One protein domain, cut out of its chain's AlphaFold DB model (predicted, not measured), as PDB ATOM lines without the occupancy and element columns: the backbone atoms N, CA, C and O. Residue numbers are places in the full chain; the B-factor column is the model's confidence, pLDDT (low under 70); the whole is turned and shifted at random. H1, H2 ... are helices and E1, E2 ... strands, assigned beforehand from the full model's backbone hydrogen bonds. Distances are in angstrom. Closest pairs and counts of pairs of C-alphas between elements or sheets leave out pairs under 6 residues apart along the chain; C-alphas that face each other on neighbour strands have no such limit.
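AT A GLANCE: This is residues 32 to 147 of the 165 residues of an uncharacterized protein of Spiroplasma endosymbiont of Megaselia nigra (UniProt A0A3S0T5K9). Two twisted sheets of four strands each make a sandwich, partly face to face with their strands crossed at 45 degrees. Two short helices, H1 and H2, graze the first sheet at one end of the long axis, and the loop from E6 to E7 reaches the other end. The printed part has 116 residues, in the order H1 H2 E1 E2 E3 E4 E5 E6 E7 E8; the sheets run E1 E8 E2 E3 and E4 E5 E6 E7, both antiparallel. The class is mixed, helices and strands; the whole is compact, radius of gyration of the C-alphas 14.2 A, spanning 44 by 31 by 25 A.

HOW THE PARTS SIT: Start at H1, residues 32 to 40, which only grazes the first sheet with residues 37 to 40; its closest C-alpha pair to E1, residues 54 to 56, is Lys 38 and Trp 56, 6.1 A. H2, residues 48 to 53, is apart from H1 and only grazes the same sheet, with residues 49 to 53. In both helices every O i to N i+4 pair is within hydrogen-bond range. Beside edge strand E1 find E8, residues 140 to 146, with N 55 and O 145 at 2.9 A. On the other side of E8 is E2, residues 71 to 76, with N 73 and O 144 at 2.9 A. E2 forms a hairpin with edge strand E3, residues 85 to 90, where N 72 and O 89 are 2.8 A apart. The chain changes sheet at the link to E4, residues 96 to 101, which opens a meander, each strand the antiparallel neighbour of the one before. Look for N 96 and O 108 at 2.8 A between E4 and E5, residues 104 to 111; for N 105 and O 120 at 2.8 A between E5 and E6, residues 114 to 121; and for N 119 and O 130 at 2.9 A between E6 and E7, residues 128 to 131. The parts of the sandwich that face each other are 10.3 A centre to centre, their best planes 17 degrees apart.

IN THESE COORDINATES: Find C-alpha 32 at (-37.252, 93.337, 16.013); H1 runs 12.4 A from there. E6, 18.3 A long, bends by 76 degrees at residue 117, and E5, 16.4 A, by 85 degrees at residue 108. E8, 17.8 A, ends with C-alpha 146 at (-49.182, 85.804, -0.866).

THE WHOLE: The C-alphas farthest apart, of Gln 48 and Phe 125, are 45.4 A apart. The printed part has no cut; the link E1 to E2 is long. Only residue 125 has pLDDT under 70.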
ATOM      1  N   GLU A  32     -36.990  91.904  16.093       92.25
ATOM      2  CA  GLU A  32     -37.252  93.337  16.013       92.25
ATOM      3  C   GLU A  32     -36.673  93.926  14.719       92.25
ATOM      4  O   GLU A  32     -37.416  94.534  13.951       92.25
ATOM      5  N   GLU A  33     -35.400  93.647  14.402       92.44
ATOM      6  CA  GLU A  33     -34.768  94.085  13.147       92.44
ATOM      7  C   GLU A  33     -35.500  93.526  11.915       92.44
ATOM      8  O   GLU A  33     -35.705  94.232  10.927       92.44
ATOM      9  N   LEU A  34     -35.916  92.253  11.953       91.25
ATOM     10  CA  LEU A  34     -36.672  91.644  10.858       91.25
ATOM     11  C   LEU A  34     -38.030  92.329  10.673       91.25
ATOM     12  O   LEU A  34     -38.442  92.563   9.537       91.25
ATOM     13  N   LYS A  35     -38.719  92.657  11.772       92.12
ATOM     14  CA  LYS A  35     -39.993  93.380  11.730       92.12
ATOM     15  C   LYS A  35     -39.813  94.758  11.093       92.12
ATOM     16  O   LYS A  35     -40.555  95.096  10.177       92.12
ATOM     17  N   GLU A  36     -38.806  95.519  11.516       92.88
ATOM     18  CA  GLU A  36     -38.488  96.826  10.928       92.88
ATOM     19  C   GLU A  36     -38.139  96.723   9.437       92.88
ATOM     20  O   GLU A  36     -38.592  97.532   8.624       92.88
ATOM     21  N   LEU A  37     -37.382  95.697   9.043       91.19
ATOM     22  CA  LEU A  37     -37.070  95.440   7.639       91.19
ATOM     23  C   LEU A  37     -38.313  95.111   6.820       91.19
ATOM     24  O   LEU A  37     -38.444  95.620   5.708       91.19
ATOM     25  N   LYS A  38     -39.223  94.286   7.341       91.19
ATOM     26  CA  LYS A  38     -40.486  93.977   6.664       91.19
ATOM     27  C   LYS A  38     -41.332  95.227   6.474       91.19
ATOM     28  O   LYS A  38     -41.788  95.462   5.362       91.19
ATOM     29  N   GLU A  39     -41.452  96.072   7.497       90.31
ATOM     30  CA  GLU A  39     -42.137  97.367   7.392       90.31
ATOM     31  C   GLU A  39     -41.498  98.268   6.326       90.31
ATOM     32  O   GLU A  39     -42.200  98.836   5.493       90.31
ATOM     33  N   LYS A  40     -40.162  98.340   6.276       89.06
ATOM     34  CA  LYS A  40     -39.435  99.123   5.265       89.06
ATOM     35  C   LYS A  40     -39.603  98.590   3.837       89.06
ATOM     36  O   LYS A  40     -39.518  99.365   2.891       89.06
ATOM     37  N   ASN A  41     -39.782  97.279   3.676       87.69
ATOM     38  CA  ASN A  41     -39.975  96.632   2.375       87.69
ATOM     39  C   ASN A  41     -41.460  96.407   2.038       87.69
ATOM     40  O   ASN A  41     -41.749  95.728   1.049       87.69
ATOM     41  N   LYS A  42     -42.396  96.965   2.822       85.81
ATOM     42  CA  LYS A  42     -43.813  96.963   2.453       85.81
ATOM     43  C   LYS A  42     -43.993  97.640   1.104       85.81
ATOM     44  O   LYS A  42     -43.426  98.697   0.832       85.81
ATOM     45  N   ILE A  43     -44.799  97.004   0.266       85.81
ATOM     46  CA  ILE A  43     -45.116  97.518  -1.058       85.81
ATOM     47  C   ILE A  43     -46.053  98.707  -0.877       85.81
ATOM     48  O   ILE A  43     -47.090  98.601  -0.222       85.81
ATOM     49  N   ASN A  44     -45.687  99.835  -1.471       82.19
ATOM     50  CA  ASN A  44     -46.574 100.976  -1.579       82.19
ATOM     51  C   ASN A  44     -47.234 100.909  -2.961       82.19
ATOM     52  O   ASN A  44     -46.558 101.061  -3.968       82.19
ATOM     53  N   THR A  45     -48.525 100.592  -2.996       85.31
ATOM     54  CA  THR A  45     -49.334 100.498  -4.217       85.31
ATOM     55  C   THR A  45     -50.771 100.900  -3.924       85.31
ATOM     56  O   THR A  45     -51.257 100.734  -2.796       85.31
ATOM     57  N   ASP A  46     -51.446 101.402  -4.954       86.94
ATOM     58  CA  ASP A  46     -52.871 101.709  -4.933       86.94
ATOM     59  C   ASP A  46     -53.722 100.428  -4.974       86.94
ATOM     60  O   ASP A  46     -54.887 100.430  -4.565       86.94
ATOM     61  N   ASN A  47     -53.143  99.293  -5.389       88.19
ATOM     62  CA  ASN A  47     -53.815  98.002  -5.327       88.19
ATOM     63  C   ASN A  47     -53.857  97.474  -3.885       88.19
ATOM     64  O   ASN A  47     -52.929  96.825  -3.396       88.19
ATOM     65  N   GLN A  48     -54.987  97.706  -3.216       89.06
ATOM     66  CA  GLN A  48     -55.200  97.296  -1.830       89.06
ATOM     67  C   GLN A  48     -55.007  95.785  -1.602       89.06
ATOM     68  O   GLN A  48     -54.434  95.398  -0.588       89.06
ATOM     69  N   GLN A  49     -55.422  94.923  -2.539       90.56
ATOM     70  CA  GLN A  49     -55.234  93.476  -2.388       90.56
ATOM     71  C   GLN A  49     -53.753  93.099  -2.352       90.56
ATOM     72  O   GLN A  49     -53.355  92.296  -1.513       90.56
ATOM     73  N   ILE A  50     -52.941  93.684  -3.235       89.88
ATOM     74  CA  ILE A  50     -51.486  93.485  -3.261       89.88
ATOM     75  C   ILE A  50     -50.881  94.013  -1.959       89.88
ATOM     76  O   ILE A  50     -50.164  93.281  -1.284       89.88
ATOM     77  N   ARG A  51     -51.219  95.246  -1.572       89.44
ATOM     78  CA  ARG A  51     -50.681  95.895  -0.371       89.44
ATOM     79  C   ARG A  51     -50.956  95.116   0.917       89.44
ATOM     80  O   ARG A  51     -50.070  95.016   1.761       89.44
ATOM     81  N   ASP A  52     -52.164  94.584   1.063       91.56
ATOM     82  CA  ASP A  52     -52.613  93.992   2.325       91.56
ATOM     83  C   ASP A  52     -52.186  92.516   2.464       91.56
ATOM     84  O   ASP A  52     -52.109  92.008   3.581       91.56
ATOM     85  N   ASN A  53     -51.876  91.830   1.356       95.00
ATOM     86  CA  ASN A  53     -51.653  90.378   1.346       95.00
ATOM     87  C   ASN A  53     -50.270  89.935   0.835       95.00
ATOM     88  O   ASN A  53     -49.952  88.749   0.944       95.00
ATOM     89  N   LEU A  54     -49.450  90.821   0.253       94.00
ATOM     90  CA  LEU A  54     -48.069  90.484  -0.112       94.00
ATOM     91  C   LEU A  54     -47.104  90.781   1.023       94.00
ATOM     92  O   LEU A  54     -46.793  91.933   1.324       94.00
ATOM     93  N   GLU A  55     -46.548  89.717   1.589       94.81
ATOM     94  CA  GLU A  55     -45.487  89.814   2.577       94.81
ATOM     95  C   GLU A  55     -44.118  89.684   1.903       94.81
ATOM     96  O   GLU A  55     -43.844  88.706   1.202       94.81
ATOM     97  N   TRP A  56     -43.228  90.655   2.132       95.06
ATOM     98  CA  TRP A  56     -41.822  90.530   1.750       95.06
ATOM     99  C   TRP A  56     -41.133  89.465   2.602       95.06
ATOM    100  O   TRP A  56     -41.224  89.483   3.830       95.06
ATOM    101  N   ILE A  57     -40.398  88.571   1.943       93.75
ATOM    102  CA  ILE A  57     -39.687  87.487   2.607       93.75
ATOM    103  C   ILE A  57     -38.195  87.775   2.649       93.75
ATOM    104  O   ILE A  57     -37.546  87.981   1.622       93.75
ATOM    105  N   SER A  58     -37.629  87.719   3.850       90.75
ATOM    106  CA  SER A  58     -36.192  87.791   4.051       90.75
ATOM    107  C   SER A  58     -35.524  86.445   3.735       90.75
ATOM    108  O   SER A  58     -36.053  85.393   4.099       90.75
ATOM    109  N   PRO A  59     -34.318  86.439   3.139       86.88
ATOM    110  CA  PRO A  59     -33.505  85.233   2.943       86.88
ATOM    111  C   PRO A  59     -33.381  84.345   4.184       86.88
ATOM    112  O   PRO A  59     -33.473  83.124   4.095       86.88
ATOM    113  N   GLN A  60     -33.224  84.958   5.363       87.75
ATOM    114  CA  GLN A  60     -33.035  84.217   6.611       87.75
ATOM    115  C   GLN A  60     -34.259  83.390   7.027       87.75
ATOM    116  O   GLN A  60     -34.123  82.459   7.816       87.75
ATOM    117  N   GLU A  61     -35.450  83.737   6.527       90.19
ATOM    118  CA  GLU A  61     -36.693  83.033   6.850       90.19
ATOM    119  C   GLU A  61     -36.781  81.678   6.144       90.19
ATOM    120  O   GLU A  61     -37.616  80.858   6.521       90.19
ATOM    121  N   LYS A  62     -35.915  81.424   5.147       87.56
ATOM    122  CA  LYS A  62     -35.846  80.172   4.378       87.56
ATOM    123  C   LYS A  62     -37.244  79.658   3.985       87.56
ATOM    124  O   LYS A  62     -37.616  78.533   4.339       87.56
ATOM    125  N   PRO A  63     -38.037  80.463   3.253       86.62
ATOM    126  CA  PRO A  63     -39.452  80.173   2.997       86.62
ATOM    127  C   PRO A  63     -39.701  78.846   2.269       86.62
ATOM    128  O   PRO A  63     -40.796  78.303   2.345       86.62
ATOM    129  N   PHE A  64     -38.696  78.303   1.580       93.06
ATOM    130  CA  PHE A  64     -38.813  77.095   0.763       93.06
ATOM    131  C   PHE A  64     -38.435  75.800   1.504       93.06
ATOM    132  O   PHE A  64     -38.403  74.726   0.900       93.06
ATOM    133  N   ASN A  65     -38.227  75.869   2.825       89.75
ATOM    134  CA  ASN A  65     -38.011  74.707   3.697       89.75
ATOM    135  C   ASN A  65     -39.246  73.801   3.854       89.75
ATOM    136  O   ASN A  65     -39.177  72.769   4.523       89.75
ATOM    137  N   GLN A  66     -40.385  74.144   3.271       90.44
ATOM    138  CA  GLN A  66     -41.557  73.276   3.226       90.44
ATOM    139  C   GLN A  66     -42.395  73.572   1.985       90.44
ATOM    140  O   GLN A  66     -42.250  74.618   1.355       90.44
ATOM    141  N   VAL A  67     -43.251  72.620   1.630       93.81
ATOM    142  CA  VAL A  67     -44.307  72.804   0.633       93.81
ATOM    143  C   VAL A  67     -45.537  73.293   1.388       93.81
ATOM    144  O   VAL A  67     -46.097  72.546   2.185       93.81
ATOM    145  N   ASP A  68     -45.920  74.550   1.185       95.25
ATOM    146  CA  ASP A  68     -47.006  75.207   1.928       95.25
ATOM    147  C   ASP A  68     -48.213  75.574   1.054       95.25
ATOM    148  O   ASP A  68     -49.187  76.135   1.548       95.25
ATOM    149  N   ASN A  69     -48.169  75.233  -0.240       96.38
ATOM    150  CA  ASN A  69     -49.205  75.526  -1.231       96.38
ATOM    151  C   ASN A  69     -49.536  77.018  -1.403       96.38
ATOM    152  O   ASN A  69     -50.529  77.337  -2.066       96.38
ATOM    153  N   LYS A  70     -48.708  77.926  -0.872       96.94
ATOM    154  CA  LYS A  70     -48.887  79.369  -1.037       96.94
ATOM    155  C   LYS A  70     -48.374  79.842  -2.391       96.94
ATOM    156  O   LYS A  70     -47.531  79.199  -3.027       96.94
ATOM    157  N   TRP A  71     -48.897  80.979  -2.835       98.12
ATOM    158  CA  TRP A  71     -48.386  81.674  -4.009       98.12
ATOM    159  C   TRP A  71     -47.200  82.546  -3.622       98.12
ATOM    160  O   TRP A  71     -47.220  83.240  -2.607       98.12
ATOM    161  N   TYR A  72     -46.165  82.502  -4.447       97.94
ATOM    162  CA  TYR A  72     -44.949  83.276  -4.287       97.94
ATOM    163  C   TYR A  72     -44.688  84.098  -5.534       97.94
ATOM    164  O   TYR A  72     -45.046  83.709  -6.648       97.94
ATOM    165  N   PHE A  73     -44.004  85.213  -5.323       97.44
ATOM    166  CA  PHE A  73     -43.513  86.080  -6.375       97.44
ATOM    167  C   PHE A  73     -42.013  86.235  -6.217       97.44
ATOM    168  O   PHE A  73     -41.540  86.551  -5.127       97.44
ATOM    169  N   ALA A  74     -41.268  86.030  -7.296       97.25
ATOM    170  CA  ALA A  74     -39.843  86.312  -7.342       97.25
ATOM    171  C   ALA A  74     -39.588  87.410  -8.370       97.25
ATOM    172  O   ALA A  74     -39.973  87.271  -9.533       97.25
ATOM    173  N   VAL A  75     -38.933  88.483  -7.932       97.12
ATOM    174  CA  VAL A  75     -38.382  89.496  -8.827       97.12
ATOM    175  C   VAL A  75     -36.924  89.145  -9.091       97.12
ATOM    176  O   VAL A  75     -36.087  89.194  -8.183       97.12
ATOM    177  N   TRP A  76     -36.632  88.763 -10.328       97.06
ATOM    178  CA  TRP A  76     -35.333  88.249 -10.743       97.06
ATOM    179  C   TRP A  76     -34.985  88.693 -12.165       97.06
ATOM    180  O   TRP A  76     -35.831  89.208 -12.891       97.06
ATOM    181  N   HIS A  77     -33.744  88.481 -12.574       95.75
ATOM    182  CA  HIS A  77     -33.300  88.660 -13.953       95.75
ATOM    183  C   HIS A  77     -32.172  87.676 -14.262       95.75
ATOM    184  O   HIS A  77     -31.473  87.193 -13.369       95.75
ATOM    185  N   SER A  78     -32.015  87.345 -15.540       92.62
ATOM    186  CA  SER A  78     -31.039  86.350 -15.995       92.62
ATOM    187  C   SER A  78     -29.593  86.829 -15.903       92.62
ATOM    188  O   SER A  78     -28.697  86.016 -15.666       92.62
ATOM    189  N   ASP A  79     -29.369  88.130 -16.100       88.00
ATOM    190  CA  ASP A  79     -28.073  88.796 -15.978       88.00
ATOM    191  C   ASP A  79     -28.224  90.318 -15.797       88.00
ATOM    192  O   ASP A  79     -29.258  90.889 -16.140       88.00
ATOM    193  N   LYS A  80     -27.171  90.988 -15.314       84.06
ATOM    194  CA  LYS A  80     -27.106  92.438 -15.022       84.06
ATOM    195  C   LYS A  80     -27.548  93.410 -16.128       84.06
ATOM    196  O   LYS A  80     -27.841  94.556 -15.815       84.06
ATOM    197  N   ASN A  81     -27.564  92.984 -17.382       85.75
ATOM    198  CA  ASN A  81     -27.954  93.772 -18.548       85.75
ATOM    199  C   ASN A  81     -29.368  93.425 -19.042       85.75
ATOM    200  O   ASN A  81     -29.797  93.949 -20.066       85.75
ATOM    201  N   THR A  82     -30.064  92.515 -18.363       90.38
ATOM    202  CA  THR A  82     -31.430  92.102 -18.704       90.38
ATOM    203  C   THR A  82     -32.425  92.742 -17.759       90.38
ATOM    204  O   THR A  82     -32.118  92.949 -16.582       90.38
ATOM    205  N   ASP A  83     -33.610  93.042 -18.286       93.94
ATOM    206  CA  ASP A  83     -34.683  93.651 -17.514       93.94
ATOM    207  C   ASP A  83     -35.103  92.758 -16.345       93.94
ATOM    208  O   ASP A  83     -35.113  91.523 -16.431       93.94
ATOM    209  N   TRP A  84     -35.490  93.405 -15.247       95.88
ATOM    210  CA  TRP A  84     -36.133  92.726 -14.133       95.88
ATOM    211  C   TRP A  84     -37.448  92.095 -14.585       95.88
ATOM    212  O   TRP A  84     -38.216  92.672 -15.353       95.88
ATOM    213  N   ARG A  85     -37.722  90.904 -14.062       95.88
ATOM    214  CA  ARG A  85     -38.934  90.129 -14.311       95.88
ATOM    215  C   ARG A  85     -39.553  89.759 -12.977       95.88
ATOM    216  O   ARG A  85     -38.846  89.365 -12.055       95.88
ATOM    217  N   ILE A  86     -40.874  89.846 -12.886       96.88
ATOM    218  CA  ILE A  86     -41.640  89.324 -11.756       96.88
ATOM    219  C   ILE A  86     -42.382  88.074 -12.206       96.88
ATOM    220  O   ILE A  86     -43.129  88.103 -13.182       96.88
ATOM    221  N   ILE A  87     -42.166  86.967 -11.502       97.62
ATOM    222  CA  ILE A  87     -42.800  85.687 -11.817       97.62
ATOM    223  C   ILE A  87     -43.569  85.189 -10.606       97.62
ATOM    224  O   ILE A  87     -43.042  85.168  -9.494       97.62
ATOM    225  N   LYS A  88     -44.809  84.763 -10.851       97.94
ATOM    226  CA  LYS A  88     -45.679  84.101  -9.882       97.94
ATOM    227  C   LYS A  88     -45.537  82.586 -10.006       97.94
ATOM    228  O   LYS A  88     -45.590  82.057 -11.112       97.94
ATOM    229  N   PHE A  89     -45.426  81.883  -8.886       98.00
ATOM    230  CA  PHE A  89     -45.432  80.420  -8.849       98.00
ATOM    231  C   PHE A  89     -46.067  79.904  -7.557       98.00
ATOM    232  O   PHE A  89     -46.086  80.594  -6.539       98.00
ATOM    233  N   LYS A  90     -46.600  78.681  -7.591       97.75
ATOM    234  CA  LYS A  90     -47.178  78.028  -6.412       97.75
ATOM    235  C   LYS A  90     -46.127  77.155  -5.745       97.75
ATOM    236  O   LYS A  90     -45.482  76.370  -6.423       97.75
ATOM    237  N   ASN A  91     -45.962  77.241  -4.430       96.75
ATOM    238  CA  ASN A  91     -45.057  76.367  -3.681       96.75
ATOM    239  C   ASN A  91     -45.753  75.042  -3.311       96.75
ATOM    240  O   ASN A  91     -46.009  74.762  -2.142       96.75
ATOM    241  N   ASN A  92     -46.114  74.252  -4.323       96.94
ATOM    242  CA  ASN A  92     -46.900  73.013  -4.198       96.94
ATOM    243  C   ASN A  92     -46.080  71.719  -4.359       96.94
ATOM    244  O   ASN A  92     -46.585  70.638  -4.076       96.94
ATOM    245  N   GLU A  93     -44.821  71.816  -4.780       96.00
ATOM    246  CA  GLU A  93     -43.931  70.669  -4.987       96.00
ATOM    247  C   GLU A  93     -42.532  70.965  -4.453       96.00
ATOM    248  O   GLU A  93     -42.157  72.122  -4.275       96.00
ATOM    249  N   THR A  94     -41.724  69.936  -4.191       92.12
ATOM    250  CA  THR A  94     -40.336  70.122  -3.727       92.12
ATOM    251  C   THR A  94     -39.460  70.783  -4.792       92.12
ATOM    252  O   THR A  94     -38.639  71.634  -4.450       92.12
ATOM    253  N   THR A  95     -39.673  70.439  -6.064       94.50
ATOM    254  CA  THR A  95     -38.897  70.943  -7.201       94.50
ATOM    255  C   THR A  95     -39.831  71.528  -8.246       94.50
ATOM    256  O   THR A  95     -40.770  70.862  -8.656       94.50
ATOM    257  N   ILE A  96     -39.578  72.762  -8.679       95.56
ATOM    258  CA  ILE A  96     -40.444  73.505  -9.599       95.56
ATOM    259  C   ILE A  96     -39.564  74.277 -10.574       95.56
ATOM    260  O   ILE A  96     -38.751  75.096 -10.149       95.56
ATOM    261  N   LYS A  97     -39.744  74.062 -11.880       95.62
ATOM    262  CA  LYS A  97     -39.208  74.966 -12.906       95.62
ATOM    263  C   LYS A  97     -40.146  76.160 -13.021       95.62
ATOM    264  O   LYS A  97     -41.324  75.973 -13.300       95.62
ATOM    265  N   ILE A  98     -39.635  77.356 -12.753       97.00
ATOM    266  CA  ILE A  98     -40.462  78.554 -12.572       97.00
ATOM    267  C   ILE A  98     -40.426  79.435 -13.816       97.00
ATOM    268  O   ILE A  98     -41.474  79.815 -14.323       97.00
ATOM    269  N   ASP A  99     -39.231  79.757 -14.308       96.56
ATOM    270  CA  ASP A  99     -39.065  80.652 -15.456       96.56
ATOM    271  C   ASP A  99     -37.753  80.383 -16.192       96.56
ATOM    272  O   ASP A  99     -36.804  79.852 -15.611       96.56
ATOM    273  N   ASN A 100     -37.704  80.766 -17.464       93.81
ATOM    274  CA  ASN A 100     -36.532  80.667 -18.318       93.81
ATOM    275  C   ASN A 100     -36.279  82.005 -19.034       93.81
ATOM    276  O   ASN A 100     -37.193  82.633 -19.579       93.81
ATOM    277  N   SER A 101     -35.027  82.458 -19.013       92.00
ATOM    278  CA  SER A 101     -34.596  83.701 -19.646       92.00
ATOM    279  C   SER A 101     -33.120  83.628 -20.018       92.00
ATOM    280  O   SER A 101     -32.303  83.335 -19.155       92.00
ATOM    281  N   ASN A 102     -32.753  83.940 -21.264       90.44
ATOM    282  CA  ASN A 102     -31.352  84.043 -21.713       90.44
ATOM    283  C   ASN A 102     -30.452  82.871 -21.264       90.44
ATOM    284  O   ASN A 102     -29.379  83.078 -20.698       90.44
ATOM    285  N   ASN A 103     -30.897  81.633 -21.508       89.62
ATOM    286  CA  ASN A 103     -30.211  80.395 -21.107       89.62
ATOM    287  C   ASN A 103     -30.049  80.213 -19.585       89.62
ATOM    288  O   ASN A 103     -29.165  79.475 -19.131       89.62
ATOM    289  N   ARG A 104     -30.871  80.905 -18.789       93.25
ATOM    290  CA  ARG A 104     -30.961  80.765 -17.337       93.25
ATOM    291  C   ARG A 104     -32.338  80.251 -16.946       93.25
ATOM    292  O   ARG A 104     -33.352  80.836 -17.314       93.25
ATOM    293  N   GLN A 105     -32.353  79.226 -16.106       94.62
ATOM    294  CA  GLN A 105     -33.545  78.682 -15.471       94.62
ATOM    295  C   GLN A 105     -33.617  79.157 -14.022       94.62
ATOM    296  O   GLN A 105     -32.733  78.834 -13.222       94.62
ATOM    297  N   LEU A 106     -34.706  79.843 -13.677       96.44
ATOM    298  CA  LEU A 106     -35.153  79.998 -12.298       96.44
ATOM    299  C   LEU A 106     -35.947  78.755 -11.897       96.44
ATOM    300  O   LEU A 106     -36.897  78.357 -12.582       96.44
ATOM    301  N   GLN A 107     -35.581  78.142 -10.779       95.75
ATOM    302  CA  GLN A 107     -36.264  76.965 -10.258       95.75
ATOM    303  C   GLN A 107     -36.230  76.921  -8.734       95.75
ATOM    304  O   GLN A 107     -35.235  77.289  -8.121       95.75
ATOM    305  N   LYS A 108     -37.289  76.405  -8.114       95.94
ATOM    306  CA  LYS A 108     -37.234  75.959  -6.722       95.94
ATOM    307  C   LYS A 108     -36.711  74.531  -6.705       95.94
ATOM    308  O   LYS A 108     -37.226  73.706  -7.452       95.94
ATOM    309  N   THR A 109     -35.710  74.219  -5.897       93.50
ATOM    310  CA  THR A 109     -35.183  72.848  -5.795       93.50
ATOM    311  C   THR A 109     -34.421  72.662  -4.489       93.50
ATOM    312  O   THR A 109     -34.100  73.632  -3.806       93.50
ATOM    313  N   ASP A 110     -34.119  71.411  -4.157       89.75
ATOM    314  CA  ASP A 110     -33.128  71.053  -3.144       89.75
ATOM    315  C   ASP A 110     -31.804  70.722  -3.844       89.75
ATOM    316  O   ASP A 110     -31.720  69.739  -4.581       89.75
ATOM    317  N   LEU A 111     -30.795  71.578  -3.697       83.62
ATOM    318  CA  LEU A 111     -29.414  71.261  -4.082       83.62
ATOM    319  C   LEU A 111     -28.571  71.187  -2.807       83.62
ATOM    320  O   LEU A 111     -29.054  71.523  -1.735       83.62
ATOM    321  N   GLY A 112     -27.301  70.783  -2.892       75.25
ATOM    322  CA  GLY A 112     -26.441  70.568  -1.713       75.25
ATOM    323  C   GLY A 112     -26.278  71.760  -0.746       75.25
ATOM    324  O   GLY A 112     -25.677  71.590   0.309       75.25
ATOM    325  N   MET A 113     -26.812  72.940  -1.080       76.12
ATOM    326  CA  MET A 113     -26.843  74.151  -0.247       76.12
ATOM    327  C   MET A 113     -28.201  74.382   0.458       76.12
ATOM    328  O   MET A 113     -28.339  75.326   1.231       76.12
ATOM    329  N   GLY A 114     -29.187  73.507   0.239       84.94
ATOM    330  CA  GLY A 114     -30.513  73.520   0.858       84.94
ATOM    331  C   GLY A 114     -31.658  73.774  -0.125       84.94
ATOM    332  O   GLY A 114     -31.460  73.989  -1.323       84.94
ATOM    333  N   ARG A 115     -32.891  73.781   0.393       91.25
ATOM    334  CA  ARG A 115     -34.090  74.103  -0.388       91.25
ATOM    335  C   ARG A 115     -34.245  75.604  -0.557       91.25
ATOM    336  O   ARG A 115     -34.443  76.318   0.424       91.25
ATOM    337  N   ASP A 116     -34.191  76.061  -1.802       94.31
ATOM    338  CA  ASP A 116     -34.263  77.483  -2.131       94.31
ATOM    339  C   ASP A 116     -34.713  77.730  -3.584       94.31
ATOM    340  O   ASP A 116     -35.008  76.789  -4.329       94.31
ATOM    341  N   LEU A 117     -34.758  79.000  -3.991       95.81
ATOM    342  CA  LEU A 117     -34.796  79.422  -5.388       95.81
ATOM    343  C   LEU A 117     -33.386  79.488  -5.963       95.81
ATOM    344  O   LEU A 117     -32.532  80.215  -5.468       95.81
ATOM    345  N   TYR A 118     -33.170  78.772  -7.052       95.12
ATOM    346  CA  TYR A 118     -31.899  78.621  -7.733       95.12
ATOM    347  C   TYR A 118     -31.975  79.201  -9.135       95.12
ATOM    348  O   TYR A 118     -32.944  78.968  -9.858       95.12
ATOM    349  N   ILE A 119     -30.907  79.885  -9.536       94.62
ATOM    350  CA  ILE A 119     -30.651  80.220 -10.932       94.62
ATOM    351  C   ILE A 119     -29.586  79.261 -11.443       94.62
ATOM    352  O   ILE A 119     -28.503  79.119 -10.866       94.62
ATOM    353  N   THR A 120     -29.908  78.584 -12.536       93.25
ATOM    354  CA  THR A 120     -29.038  77.599 -13.179       93.25
ATOM    355  C   THR A 120     -28.876  77.926 -14.656       93.25
ATOM    356  O   THR A 120     -29.748  78.564 -15.238       93.25
ATOM    357  N   ASN A 121     -27.761  77.532 -15.266       91.31
ATOM    358  CA  ASN A 121     -27.636  77.569 -16.719       91.31
ATOM    359  C   ASN A 121     -28.430  76.402 -17.322       91.31
ATOM    360  O   ASN A 121     -28.334  75.271 -16.838       91.31
ATOM    361  N   ASP A 122     -29.159  76.660 -18.407       82.81
ATOM    362  CA  ASP A 122     -29.853  75.614 -19.174       82.81
ATOM    363  C   ASP A 122     -28.882  74.674 -19.889       82.81
ATOM    364  O   ASP A 122     -29.190  73.511 -20.150       82.81
ATOM    365  N   SER A 123     -27.694  75.186 -20.213       78.00
ATOM    366  CA  SER A 123     -26.640  74.472 -20.921       78.00
ATOM    367  C   SER A 123     -25.255  74.861 -20.398       78.00
ATOM    368  O   SER A 123     -25.071  75.907 -19.778       78.00
ATOM    369  N   GLY A 124     -24.264  74.006 -20.650       71.19
ATOM    370  CA  GLY A 124     -22.874  74.225 -20.249       71.19
ATOM    371  C   GLY A 124     -22.432  73.408 -19.031       71.19
ATOM    372  O   GLY A 124     -23.220  72.724 -18.382       71.19
ATOM    373  N   PHE A 125     -21.126  73.457 -18.753       68.12
ATOM    374  CA  PHE A 125     -20.479  72.643 -17.715       68.12
ATOM    375  C   PHE A 125     -20.815  73.118 -16.293       68.12
ATOM    376  O   PHE A 125     -21.007  72.313 -15.385       68.12
ATOM    377  N   VAL A 126     -20.930  74.436 -16.097       76.75
ATOM    378  CA  VAL A 126     -21.338  75.023 -14.817       76.75
ATOM    379  C   VAL A 126     -22.854  75.135 -14.804       76.75
ATOM    380  O   VAL A 126     -23.419  76.044 -15.402       76.75
ATOM    381  N   LYS A 127     -23.529  74.209 -14.124       84.88
ATOM    382  CA  LYS A 127     -24.994  74.218 -14.044       84.88
ATOM    383  C   LYS A 127     -25.526  75.274 -13.077       84.88
ATOM    384  O   LYS A 127     -26.567  75.855 -13.332       84.88
ATOM    385  N   TYR A 128     -24.835  75.536 -11.975       88.19
ATOM    386  CA  TYR A 128     -25.311  76.415 -10.904       88.19
ATOM    387  C   TYR A 128     -24.712  77.822 -11.010       88.19
ATOM    388  O   TYR A 128     -23.510  77.959 -11.223       88.19
ATOM    389  N   VAL A 129     -25.543  78.856 -10.845       91.12
ATOM    390  CA  VAL A 129     -25.116  80.264 -10.875       91.12
ATOM    391  C   VAL A 129     -25.162  80.865  -9.477       91.12
ATOM    392  O   VAL A 129     -24.144  81.323  -8.970       91.12
ATOM    393  N   THR A 130     -26.352  80.907  -8.881       93.00
ATOM    394  CA  THR A 130     -26.607  81.494  -7.563       93.00
ATOM    395  C   THR A 130     -27.929  80.961  -7.008       93.00
ATOM    396  O   THR A 130     -28.688  80.296  -7.725       93.00
ATOM    397  N   HIS A 131     -28.233  81.268  -5.751       93.56
ATOM    398  CA  HIS A 131     -29.535  81.018  -5.148       93.56
ATOM    399  C   HIS A 131     -29.998  82.200  -4.297       93.56
ATOM    400  O   HIS A 131     -29.208  83.077  -3.941       93.56
ATOM    401  N   TRP A 132     -31.299  82.237  -4.003       93.56
ATOM    402  CA  TRP A 132     -31.935  83.371  -3.351       93.56
ATOM    403  C   TRP A 132     -31.287  83.698  -2.022       93.56
ATOM    404  O   TRP A 132     -31.114  84.875  -1.780       93.56
ATOM    405  N   THR A 133     -30.894  82.745  -1.183       90.31
ATOM    406  CA  THR A 133     -30.286  83.045   0.120       90.31
ATOM    407  C   THR A 133     -28.948  83.783  -0.001       90.31
ATOM    408  O   THR A 133     -28.784  84.823   0.646       90.31
ATOM    409  N   ASP A 134     -28.063  83.338  -0.895       89.25
ATOM    410  CA  ASP A 134     -26.700  83.869  -1.044       89.25
ATOM    411  C   ASP A 134     -26.580  85.075  -1.993       89.25
ATOM    412  O   ASP A 134     -25.629  85.849  -1.879       89.25
ATOM    413  N   ASP A 135     -27.534  85.293  -2.908       90.44
ATOM    414  CA  ASP A 135     -27.445  86.405  -3.863       90.44
ATOM    415  C   ASP A 135     -27.455  87.774  -3.163       90.44
ATOM    416  O   ASP A 135     -28.277  88.037  -2.288       90.44
ATOM    417  N   ASN A 136     -26.583  88.693  -3.564       87.00
ATOM    418  CA  ASN A 136     -26.465  90.014  -2.937       87.00
ATOM    419  C   ASN A 136     -27.386  91.083  -3.560       87.00
ATOM    420  O   ASN A 136     -27.227  92.270  -3.274       87.00
ATOM    421  N   GLY A 137     -28.349  90.680  -4.392       88.56
ATOM    422  CA  GLY A 137     -29.161  91.581  -5.206       88.56
ATOM    423  C   GLY A 137     -28.713  91.666  -6.665       88.56
ATOM    424  O   GLY A 137     -29.279  92.462  -7.408       88.56
ATOM    425  N   SER A 138     -27.704  90.884  -7.065       92.69
ATOM    426  CA  SER A 138     -27.195  90.849  -8.442       92.69
ATOM    427  C   SER A 138     -28.098  90.087  -9.404       92.69
ATOM    428  O   SER A 138     -27.949  90.280 -10.605       92.69
ATOM    429  N   TYR A 139     -28.957  89.200  -8.891       94.81
ATOM    430  CA  TYR A 139     -29.900  88.421  -9.694       94.81
ATOM    431  C   TYR A 139     -31.312  88.395  -9.107       94.81
ATOM    432  O   TYR A 139     -32.281  88.260  -9.851       94.81
ATOM    433  N   PHE A 140     -31.453  88.511  -7.784       95.38
ATOM    434  CA  PHE A 140     -32.742  88.535  -7.102       95.38
ATOM    435  C   PHE A 140     -32.960  89.870  -6.398       95.38
ATOM    436  O   PHE A 140     -32.244  90.227  -5.464       95.38
ATOM    437  N   LYS A 141     -34.017  90.587  -6.772       93.94
ATOM    438  CA  LYS A 141     -34.384  91.849  -6.120       93.94
ATOM    439  C   LYS A 141     -35.134  91.594  -4.817       93.94
ATOM    440  O   LYS A 141     -34.810  92.173  -3.775       93.94
ATOM    441  N   SER A 142     -36.156  90.749  -4.896       94.06
ATOM    442  CA  SER A 142     -37.088  90.482  -3.807       94.06
ATOM    443  C   SER A 142     -37.883  89.204  -4.056       94.06
ATOM    444  O   SER A 142     -38.094  88.780  -5.193       94.06
ATOM    445  N   VAL A 143     -38.333  88.604  -2.957       95.94
ATOM    446  CA  VAL A 143     -39.277  87.492  -2.947       95.94
ATOM    447  C   VAL A 143     -40.433  87.886  -2.041       95.94
ATOM    448  O   VAL A 143     -40.212  88.414  -0.949       95.94
ATOM    449  N   TYR A 144     -41.652  87.626  -2.491       96.12
ATOM    450  CA  TYR A 144     -42.867  87.874  -1.729       96.12
ATOM    451  C   TYR A 144     -43.695  86.605  -1.619       96.12
ATOM    452  O   TYR A 144     -43.678  85.758  -2.517       96.12
ATOM    453  N   ARG A 145     -44.445  86.496  -0.527       96.88
ATOM    454  CA  ARG A 145     -45.447  85.459  -0.309       96.88
ATOM    455  C   ARG A 145     -46.825  86.097  -0.283       96.88
ATOM    456  O   ARG A 145     -47.012  87.147   0.323       96.88
ATOM    457  N   TRP A 146     -47.774  85.455  -0.941       97.19
ATOM    458  CA  TRP A 146     -49.182  85.804  -0.866       97.19
ATOM    459  C   TRP A 146     -49.820  85.132   0.347       97.19
ATOM    460  O   TRP A 146     -49.808  83.902   0.450       97.19
ATOM    461  N   ASP A 147     -50.384  85.939   1.239       96.06
ATOM    462  CA  ASP A 147     -51.120  85.483   2.422       96.06
ATOM    463  C   ASP A 147     -52.639  85.678   2.304       96.06
ATOM    464  O   ASP A 147     -53.372  85.310   3.220       96.06
TER     465      ASP A 147